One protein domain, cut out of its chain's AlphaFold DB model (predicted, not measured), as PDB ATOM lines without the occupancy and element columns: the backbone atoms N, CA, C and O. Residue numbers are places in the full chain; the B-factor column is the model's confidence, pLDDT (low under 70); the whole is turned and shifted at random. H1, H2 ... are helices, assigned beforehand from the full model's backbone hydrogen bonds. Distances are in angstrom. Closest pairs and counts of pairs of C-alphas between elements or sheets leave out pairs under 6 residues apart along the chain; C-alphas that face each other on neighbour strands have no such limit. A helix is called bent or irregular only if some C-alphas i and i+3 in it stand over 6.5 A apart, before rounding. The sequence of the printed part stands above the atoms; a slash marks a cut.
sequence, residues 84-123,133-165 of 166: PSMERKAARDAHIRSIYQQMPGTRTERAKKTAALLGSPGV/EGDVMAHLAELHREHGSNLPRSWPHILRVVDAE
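AT A GLANCE: This is residues 84 to 123 and 133 to 165 of the 166 residues of an uncharacterized protein of Acidovorax sp. NB1 (UniProt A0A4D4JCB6). A long helix, H1, runs through the domain, and the three other helices pack crosswise on it rather than side by side. H2 and H4 cross each other and both pack on H1, while H3, with a kink near residue 144, packs on H1 and comes close to H2 without clearly touching it. The printed part has 73 residues with four named helices, H1 H2 H3 H4 along the chain, and no named strand; its class is all helix. It is compact, with a radius of gyration of the C-alphas of 11.3 A, and spans 33 by 30 by 19 A.

IN THESE COORDINATES: Find C-alpha 84 at (39.101, 27.739, 32.276); from there H1, residues 84 to 102, runs 27.1 A to C-alpha 102 at (18.276, 11.238, 27.010). After a tight link of 4 residues you reach H2, residues 107 to 119, 18.5 A long. Beyond the cut, look at C-alpha 133 at (25.629, 3.675, 22.110), where H3, residues 133 to 150, begins; it is 23.3 A long. H3 is irregular, with C-alphas 146 and 149 lying 9.6 A apart, and has a kink of 62 degrees near residue 144. A tight link of 4 residues leads to H4, residues 155 to 163, 12.3 A long, ending at C-alpha 163 at (17.987, 22.500, 38.313).

HOW THE PARTS SIT: Begin with H1, the hub, which touches the three other helices. Its residues 96 to 101 alone touch H2, at residues 110 to 114 of H2; the closest C-alphas, of Tyr 100 and Thr 114, are 5.8 A apart, and the helices run opposite ways at a steep tilt of 56 degrees. Its residues 92 to 99 alone touch H3, where the closest C-alphas, of Arg 92 and Leu 143, are 6.7 A apart; these helices run opposite ways at a tilt of 37 degrees, only just steep. Its residues 93 to 97 alone touch H4, about perpendicular at 77 degrees, with the C-alphas of Arg 97 and Val 162 closest at 5.8 A. Look next at Ala 111 and Trp 155, the closest C-alphas of H2 and H4, which touch at 4.8 A; these helices run opposite ways at a steep tilt of 67 degrees, only just short of about perpendicular. H2 and H3 are close but not clearly touching, with the C-alphas of Leu 118 and Leu 140 closest at 7.2 A. H3 and H4 are apart. In H1, H2 and H4 every O i to N i+4 pair is within hydrogen-bond range; in H3 it is 12 of 14.

THE WHOLE: The two C-alphas farthest apart, of Pro 84 and Gly 105, are 34.0 A from each other. Residues 124 to 132 are not printed, and C-alphas 123 and 133 stand 13.4 A apart across this cut, in the link from H2 to H3. The mean pLDDT of the printed part is 74.9; look for values under 70 at residues 84 to 85, 119 to 123, 133 to 150 and 165.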
ATOM      1  N   PRO A  84      39.058  29.125  32.733       65.19
ATOM      2  CA  PRO A  84      39.101  27.739  32.276       65.19
ATOM      3  C   PRO A  84      38.380  26.761  33.209       65.19
ATOM      4  O   PRO A  84      37.781  25.801  32.749       65.19
ATOM      5  N   SER A  85      38.392  26.990  34.526       69.62
ATOM      6  CA  SER A  85      37.670  26.144  35.485       69.62
ATOM      7  C   SER A  85      36.158  26.372  35.437       69.62
ATOM      8  O   SER A  85      35.396  25.421  35.615       69.62
ATOM      9  N   MET A  86      35.717  27.610  35.198       71.06
ATOM     10  CA  MET A  86      34.298  27.944  35.060       71.06
ATOM     11  C   MET A  86      33.726  27.406  33.750       71.06
ATOM     12  O   MET A  86      32.690  26.750  33.788       71.06
ATOM     13  N   GLU A  87      34.426  27.600  32.631       71.19
ATOM     14  CA  GLU A  87      34.043  27.047  31.330       71.19
ATOM     15  C   GLU A  87      34.039  25.517  31.355       71.19
ATOM     16  O   GLU A  87      33.048  24.911  30.964       71.19
ATOM     17  N   ARG A  88      35.079  24.879  31.915       73.38
ATOM     18  CA  ARG A  88      35.109  23.416  32.106       73.38
ATOM     19  C   ARG A  88      33.943  22.927  32.956       73.38
ATOM     20  O   ARG A  88      33.340  21.911  32.645       73.38
ATOM     21  N   LYS A  89      33.601  23.635  34.037       79.94
ATOM     22  CA  LYS A  89      32.437  23.280  34.857       79.94
ATOM     23  C   LYS A  89      31.134  23.430  34.063       79.94
ATOM     24  O   LYS A  89      30.281  22.558  34.165       79.94
ATOM     25  N   ALA A  90      30.980  24.505  33.297       79.56
ATOM     26  CA  ALA A  90      29.793  24.738  32.481       79.56
ATOM     27  C   ALA A  90      29.642  23.672  31.383       79.56
ATOM     28  O   ALA A  90      28.557  23.119  31.238       79.56
ATOM     29  N   ALA A  91      30.729  23.326  30.686       76.50
ATOM     30  CA  ALA A  91      30.763  22.256  29.691       76.50
ATOM     31  C   ALA A  91      30.397  20.902  30.313       76.50
ATOM     32  O   ALA A  91      29.495  20.217  29.832       76.50
ATOM     33  N   ARG A  92      31.003  20.563  31.457       81.62
ATOM     34  CA  ARG A  92      30.646  19.372  32.239       81.62
ATOM     35  C   ARG A  92      29.158  19.327  32.563       81.62
ATOM     36  O   ARG A  92      28.505  18.308  32.362       81.62
ATOM     37  N   ASP A  93      28.633  20.422  33.105       85.56
ATOM     38  CA  ASP A  93      27.247  20.521  33.550       85.56
ATOM     39  C   ASP A  93      26.282  20.432  32.346       85.56
ATOM     40  O   ASP A  93      25.239  19.786  32.453       85.56
ATOM     41  N   ALA A  94      26.661  20.975  31.184       80.25
ATOM     42  CA  ALA A  94      25.927  20.836  29.926       80.25
ATOM     43  C   ALA A  94      25.915  19.389  29.406       80.25
ATOM     44  O   ALA A  94      24.852  18.871  29.063       80.25
ATOM     45  N   HIS A  95      27.055  18.691  29.415       77.81
ATOM     46  CA  HIS A  95      27.114  17.277  29.034       77.81
ATOM     47  C   HIS A  95      26.300  16.390  29.985       77.81
ATOM     48  O   HIS A  95      25.557  15.525  29.527       77.81
ATOM     49  N   ILE A  96      26.356  16.643  31.297       83.38
ATOM     50  CA  ILE A  96      25.516  15.944  32.283       83.38
ATOM     51  C   ILE A  96      24.029  16.171  31.987       83.38
ATOM     52  O   ILE A  96      23.242  15.229  32.065       83.38
ATOM     53  N   ARG A  97      23.636  17.402  31.638       86.19
ATOM     54  CA  ARG A  97      22.255  17.726  31.253       86.19
ATOM     55  C   ARG A  97      21.830  17.005  29.977       86.19
ATOM     56  O   ARG A  97      20.734  16.452  29.965       86.19
ATOM     57  N   SER A  98      22.693  16.951  28.964       81.88
ATOM     58  CA  SER A  98      22.440  16.205  27.725       81.88
ATOM     59  C   SER A  98      22.198  14.718  28.008       81.88
ATOM     60  O   SER A  98      21.142  14.190  27.664       81.88
ATOM     61  N   ILE A  99      23.100  14.070  28.760       81.44
ATOM     62  CA  ILE A  99      22.945  12.663  29.166       81.44
ATOM     63  C   ILE A  99      21.637  12.476  29.947       81.44
ATOM     64  O   ILE A  99      20.859  11.575  29.647       81.44
ATOM     65  N   TYR A 100      21.351  13.348  30.921       85.25
ATOM     66  CA  TYR A 100      20.139  13.271  31.741       85.25
ATOM     67  C   TYR A 100      18.845  13.361  30.917       85.25
ATOM     68  O   TYR A 100      17.887  12.641  31.207       85.25
ATOM     69  N   GLN A 101      18.798  14.242  29.914       86.06
ATOM     70  CA  GLN A 101      17.630  14.432  29.045       86.06
ATOM     71  C   GLN A 101      17.344  13.205  28.175       86.06
ATOM     72  O   GLN A 101      16.182  12.928  27.887       86.06
ATOM     73  N   GLN A 102      18.383  12.453  27.816       80.25
ATOM     74  CA  GLN A 102      18.276  11.238  27.010       80.25
ATOM     75  C   GLN A 102      17.863  10.004  27.834       80.25
ATOM     76  O   GLN A 102      17.494   8.978  27.270       80.25
ATOM     77  N   MET A 103      17.901  10.070  29.172       79.88
ATOM     78  CA  MET A 103      17.548   8.923  30.012       79.88
ATOM     79  C   MET A 103      16.027   8.699  30.079       79.88
ATOM     80  O   MET A 103      15.283   9.628  30.400       79.88
ATOM     81  N   PRO A 104      15.536   7.457  29.908       78.19
ATOM     82  CA  PRO A 104      14.125   7.142  30.097       78.19
ATOM     83  C   PRO A 104      13.773   6.972  31.583       78.19
ATOM     84  O   PRO A 104      14.548   6.402  32.367       78.19
ATOM     85  N   GLY A 105      12.565   7.402  31.958       85.44
ATOM     86  CA  GLY A 105      11.972   7.208  33.286       85.44
ATOM     87  C   GLY A 105      11.590   8.507  33.995       85.44
ATOM     88  O   GLY A 105      11.666   9.607  33.442       85.44
ATOM     89  N   THR A 106      11.176   8.379  35.254       89.44
ATOM     90  CA  THR A 106      10.821   9.512  36.114       89.44
ATOM     91  C   THR A 106      12.042  10.368  36.462       89.44
ATOM     92  O   THR A 106      13.194   9.939  36.372       89.44
ATOM     93  N   ARG A 107      11.805  11.604  36.919       88.25
ATOM     94  CA  ARG A 107      12.858  12.580  37.256       88.25
ATOM     95  C   ARG A 107      13.983  11.993  38.123       88.25
ATOM     96  O   ARG A 107      15.158  12.227  37.831       88.25
ATOM     97  N   THR A 108      13.620  11.237  39.159       87.00
ATOM     98  CA  THR A 108      14.561  10.609  40.099       87.00
ATOM     99  C   THR A 108      15.250   9.389  39.489       87.00
ATOM    100  O   THR A 108      16.447   9.201  39.697       87.00
ATOM    101  N   GLU A 109      14.541   8.579  38.702       82.50
ATOM    102  CA  GLU A 109      15.124   7.423  38.004       82.50
ATOM    103  C   GLU A 109      16.170   7.853  36.979       82.50
ATOM    104  O   GLU A 109      17.268   7.298  36.960       82.50
ATOM    105  N   ARG A 110      15.888   8.902  36.198       84.81
ATOM    106  CA  ARG A 110      16.860   9.496  35.266       84.81
ATOM    107  C   ARG A 110      18.122   9.962  35.983       84.81
ATOM    108  O   ARG A 110      19.229   9.697  35.520       84.81
ATOM    109  N   ALA A 111      17.973  10.603  37.144       85.31
ATOM    110  CA  ALA A 111      19.106  11.090  37.930       85.31
ATOM    111  C   ALA A 111      19.955   9.936  38.486       85.31
ATOM    112  O   ALA A 111      21.183  10.018  38.479       85.31
ATOM    113  N   LYS A 112      19.311   8.851  38.936       81.38
ATOM    114  CA  LYS A 112      19.990   7.628  39.387       81.38
ATOM    115  C   LYS A 112      20.757   6.957  38.246       81.38
ATOM    116  O   LYS A 112      21.933   6.660  38.429       81.38
ATOM    117  N   LYS A 113      20.132   6.784  37.076       80.06
ATOM    118  CA  LYS A 113      20.777   6.208  35.881       80.06
ATOM    119  C   LYS A 113      21.977   7.040  35.428       80.06
ATOM    120  O   LYS A 113      23.063   6.500  35.259       80.06
ATOM    121  N   THR A 114      21.816   8.360  35.344       82.94
ATOM    122  CA  THR A 114      22.904   9.287  34.978       82.94
ATOM    123  C   THR A 114      24.076   9.199  35.962       82.94
ATOM    124  O   THR A 114      25.226   9.099  35.547       82.94
ATOM    125  N   ALA A 115      23.808   9.188  37.274       81.88
ATOM    126  CA  ALA A 115      24.857   9.063  38.289       81.88
ATOM    127  C   ALA A 115      25.592   7.712  38.218       81.88
ATOM    128  O   ALA A 115      26.809   7.671  38.393       81.88
ATOM    129  N   ALA A 116      24.867   6.623  37.948       79.75
ATOM    130  CA  ALA A 116      25.448   5.293  37.785       79.75
ATOM    131  C   ALA A 116      26.358   5.203  36.547       79.75
ATOM    132  O   ALA A 116      27.446   4.633  36.636       79.75
ATOM    133  N   LEU A 117      25.954   5.818  35.428       78.50
ATOM    134  CA  LEU A 117      26.762   5.903  34.203       78.50
ATOM    135  C   LEU A 117      28.072   6.667  34.436       78.50
ATOM    136  O   LEU A 117      29.139   6.189  34.076       78.50
ATOM    137  N   LEU A 118      28.009   7.820  35.106       77.19
ATOM    138  CA  LEU A 118      29.198   8.629  35.410       77.19
ATOM    139  C   LEU A 118      30.127   7.965  36.441       77.19
ATOM    140  O   LEU A 118      31.331   8.234  36.461       77.19
ATOM    141  N   GLY A 119      29.560   7.139  37.324       65.50
ATOM    142  CA  GLY A 119      30.268   6.443  38.396       65.50
ATOM    143  C   GLY A 119      30.961   5.148  37.974       65.50
ATOM    144  O   GLY A 119      31.849   4.703  38.699       65.50
ATOM    145  N   SER A 120      30.590   4.558  36.833       64.38
ATOM    146  CA  SER A 120      31.254   3.355  36.323       64.38
ATOM    147  C   SER A 120      32.521   3.743  35.557       64.38
ATOM    148  O   SER A 120      32.423   4.426  34.535       64.38
ATOM    149  N   PRO A 121      33.720   3.342  36.018       51.88
ATOM    150  CA  PRO A 121      34.918   3.442  35.199       51.88
ATOM    151  C   PRO A 121      34.724   2.499  34.009       51.88
ATOM    152  O   PRO A 121      34.368   1.340  34.209       51.88
ATOM    153  N   GLY A 122      34.872   3.013  32.787       48.91
ATOM    154  CA  GLY A 122      34.519   2.296  31.564       48.91
ATOM    155  C   GLY A 122      35.002   0.844  31.548       48.91
ATOM    156  O   GLY A 122      36.200   0.576  31.583       48.91
ATOM    157  N   VAL A 123      34.053  -0.085  31.457       40.06
ATOM    158  CA  VAL A 123      34.296  -1.458  31.017       40.06
ATOM    159  C   VAL A 123      33.439  -1.631  29.776       40.06
ATOM    160  O   VAL A 123      32.219  -1.488  29.836       40.06
ATOM    161  N   GLU A 133      24.750   3.900  20.952       55.75
ATOM    162  CA  GLU A 133      25.629   3.675  22.110       55.75
ATOM    163  C   GLU A 133      26.919   4.507  21.959       55.75
ATOM    164  O   GLU A 133      27.446   5.024  22.936       55.75
ATOM    165  N   GLY A 134      27.343   4.748  20.712       56.53
ATOM    166  CA  GLY A 134      28.441   5.633  20.336       56.53
ATOM    167  C   GLY A 134      28.328   7.084  20.817       56.53
ATOM    168  O   GLY A 134      29.316   7.592  21.336       56.53
ATOM    169  N   ASP A 135      27.173   7.747  20.716       57.00
ATOM    170  CA  ASP A 135      27.038   9.174  21.072       57.00
ATOM    171  C   ASP A 135      27.112   9.393  22.590       57.00
ATOM    172  O   ASP A 135      27.811  10.282  23.093       57.00
ATOM    173  N   VAL A 136      26.437   8.525  23.347       63.19
ATOM    174  CA  VAL A 136      26.478   8.532  24.816       63.19
ATOM    175  C   VAL A 136      27.879   8.167  25.303       63.19
ATOM    176  O   VAL A 136      28.412   8.820  26.203       63.19
ATOM    177  N   MET A 137      28.511   7.169  24.682       64.38
ATOM    178  CA  MET A 137      29.874   6.764  25.022       64.38
ATOM    179  C   MET A 137      30.917   7.816  24.629       64.38
ATOM    180  O   MET A 137      31.883   7.985  25.367       64.38
ATOM    181  N   ALA A 138      30.720   8.580  23.550       63.44
ATOM    182  CA  ALA A 138      31.584   9.703  23.187       63.44
ATOM    183  C   ALA A 138      31.514  10.825  24.235       63.44
ATOM    184  O   ALA A 138      32.549  11.304  24.699       63.44
ATOM    185  N   HIS A 139      30.308  11.190  24.685       62.28
ATOM    186  CA  HIS A 139      30.136  12.165  25.765       62.28
ATOM    187  C   HIS A 139      30.719  11.686  27.101       62.28
ATOM    188  O   HIS A 139      31.320  12.479  27.825       62.28
ATOM    189  N   LEU A 140      30.577  10.399  27.431       65.69
ATOM    190  CA  LEU A 140      31.172   9.811  28.635       65.69
ATOM    191  C   LEU A 140      32.701   9.758  28.555       65.69
ATOM    192  O   LEU A 140      33.369  10.104  29.528       65.69
ATOM    193  N   ALA A 141      33.258   9.386  27.400       63.38
ATOM    194  CA  ALA A 141      34.698   9.360  27.176       63.38
ATOM    195  C   ALA A 141      35.316  10.760  27.307       63.38
ATOM    196  O   ALA A 141      36.346  10.906  27.967       63.38
ATOM    197  N   GLU A 142      34.674  11.788  26.745       64.94
ATOM    198  CA  GLU A 142      35.119  13.178  26.896       64.94
ATOM    199  C   GLU A 142      35.030  13.630  28.362       64.94
ATOM    200  O   GLU A 142      36.000  14.137  28.925       64.94
ATOM    201  N   LEU A 143      33.918  13.335  29.046       67.75
ATOM    202  CA  LEU A 143      33.730  13.670  30.461       67.75
ATOM    203  C   LEU A 143      34.751  12.992  31.385       67.75
ATOM    204  O   LEU A 143      35.268  13.632  32.306       67.75
ATOM    205  N   HIS A 144      35.045  11.705  31.183       66.12
ATOM    206  CA  HIS A 144      36.045  10.991  31.981       66.12
ATOM    207  C   HIS A 144      37.463  11.469  31.675       66.12
ATOM    208  O   HIS A 144      38.243  11.617  32.617       66.12
ATOM    209  N   ARG A 145      37.785  11.775  30.411       66.38
ATOM    210  CA  ARG A 145      39.078  12.356  30.020       66.38
ATOM    211  C   ARG A 145      39.298  13.725  30.666       66.38
ATOM    212  O   ARG A 145      40.372  13.978  31.205       66.38
ATOM    213  N   GLU A 146      38.291  14.595  30.641       64.62
ATOM    214  CA  GLU A 146      38.427  15.980  31.108       64.62
ATOM    215  C   GLU A 146      38.262  16.149  32.626       64.62
ATOM    216  O   GLU A 146      38.866  17.048  33.223       64.62
ATOM    217  N   HIS A 147      37.448  15.309  33.278       65.62
ATOM    218  CA  HIS A 147      37.066  15.504  34.682       65.62
ATOM    219  C   HIS A 147      37.384  14.335  35.611       65.62
ATOM    220  O   HIS A 147      37.439  14.555  36.827       65.62
ATOM    221  N   GLY A 148      37.604  13.125  35.088       68.00
ATOM    222  CA  GLY A 148      37.992  11.943  35.860       68.00
ATOM    223  C   GLY A 148      37.189  11.758  37.155       68.00
ATOM    224  O   GLY A 148      35.969  11.586  37.149       68.00
ATOM    225  N   SER A 149      37.874  11.828  38.300       62.81
ATOM    226  CA  SER A 149      37.289  11.642  39.637       62.81
ATOM    227  C   SER A 149      36.349  12.765  40.101       62.81
ATOM    228  O   SER A 149      35.602  12.557  41.057       62.81
ATOM    229  N   ASN A 150      36.335  13.921  39.427       69.50
ATOM    230  CA  ASN A 150      35.541  15.101  39.796       69.50
ATOM    231  C   ASN A 150      34.117  15.111  39.210       69.50
ATOM    232  O   ASN A 150      33.406  16.122  39.313       69.50
ATOM    233  N   LEU A 151      33.690  14.016  38.576       77.62
ATOM    234  CA  LEU A 151      32.317  13.856  38.108       77.62
ATOM    235  C   LEU A 151      31.352  13.623  39.284       77.62
ATOM    236  O   LEU A 151      31.700  12.962  40.267       77.62
ATOM    237  N   PRO A 152      30.123  14.162  39.218       78.56
ATOM    238  CA  PRO A 152      29.113  13.923  40.240       78.56
ATOM    239  C   PRO A 152      28.702  12.447  40.276       78.56
ATOM    240  O   PRO A 152      28.174  11.913  39.307       78.56
ATOM    241  N   ARG A 153      28.901  11.805  41.433       75.81
ATOM    242  CA  ARG A 153      28.625  10.370  41.644       75.81
ATOM    243  C   ARG A 153      27.280  10.069  42.305       75.81
ATOM    244  O   ARG A 153      26.964   8.914  42.561       75.81
ATOM    245  N   SER A 154      26.495  11.092  42.643       84.25
ATOM    246  CA  SER A 154      25.235  10.919  43.369       84.25
ATOM    247  C   SER A 154      24.074  11.590  42.649       84.25
ATOM    248  O   SER A 154      24.179  12.722  42.175       84.25
ATOM    249  N   TRP A 155      22.932  10.903  42.609       84.50
ATOM    250  CA  TRP A 155      21.712  11.410  41.981       84.50
ATOM    251  C   TRP A 155      21.245  12.777  42.531       84.50
ATOM    252  O   TRP A 155      20.792  13.586  41.721       84.50
ATOM    253  N   PRO A 156      21.415  13.137  43.829       87.25
ATOM    254  CA  PRO A 156      21.068  14.480  44.299       87.25
ATOM    255  C   PRO A 156      21.984  15.561  43.717       87.25
ATOM    256  O   PRO A 156      21.577  16.710  43.567       87.25
ATOM    257  N   HIS A 157      23.235  15.217  43.395       84.50
ATOM    258  CA  HIS A 157      24.154  16.137  42.732       84.50
ATOM    259  C   HIS A 157      23.769  16.324  41.259       84.50
ATOM    260  O   HIS A 157      23.788  17.454  40.781       84.50
ATOM    261  N   ILE A 158      23.334  15.265  40.568       84.81
ATOM    262  CA  ILE A 158      22.792  15.374  39.204       84.81
ATOM    263  C   ILE A 158      21.578  16.306  39.171       84.81
ATOM    264  O   ILE A 158      21.531  17.209  38.343       84.81
ATOM    265  N   LEU A 159      20.638  16.157  40.110       88.31
ATOM    266  CA  LEU A 159      19.482  17.055  40.189       88.31
ATOM    267  C   LEU A 159      19.900  18.514  40.402       88.31
ATOM    268  O   LEU A 159      19.420  19.381  39.687       88.31
ATOM    269  N   ARG A 160      20.869  18.782  41.290       87.06
ATOM    270  CA  ARG A 160      21.422  20.136  41.475       87.06
ATOM    271  C   ARG A 160      22.020  20.728  40.195       87.06
ATOM    272  O   ARG A 160      21.911  21.928  39.990       87.06
ATOM    273  N   VAL A 161      22.660  19.912  39.358       84.31
ATOM    274  CA  VAL A 161      23.230  20.354  38.072       84.31
ATOM    275  C   VAL A 161      22.135  20.665  37.047       84.31
ATOM    276  O   VAL A 161      22.255  21.635  36.302       84.31
ATOM    277  N   VAL A 162      21.068  19.864  37.019       85.94
ATOM    278  CA  VAL A 162      19.938  20.033  36.090       85.94
ATOM    279  C   VAL A 162      19.029  21.198  36.499       85.94
ATOM    280  O   VAL A 162      18.501  21.890  35.636       85.94
ATOM    281  N   ASP A 163      18.860  21.440  37.799       86.31
ATOM    282  CA  ASP A 163      17.987  22.500  38.313       86.31
ATOM    283  C   ASP A 163      18.638  23.888  38.313       86.31
ATOM    284  O   ASP A 163      17.930  24.882  38.395       86.31
ATOM    285  N   ALA A 164      19.967  23.979  38.201       77.88
ATOM    286  CA  ALA A 164      20.698  25.249  38.244       77.88
ATOM    287  C   ALA A 164      20.433  26.195  37.047       77.88
ATOM    288  O   ALA A 164      20.954  27.306  37.044       77.88
ATOM    289  N   GLU A 165      19.665  25.765  36.040       62.72
ATOM    290  CA  GLU A 165      19.257  26.564  34.870       62.72
ATOM    291  C   GLU A 165      17.786  27.029  34.906       62.72
ATOM    292  O   GLU A 165      17.323  27.630  33.937       62.72
TER     293      GLU A 165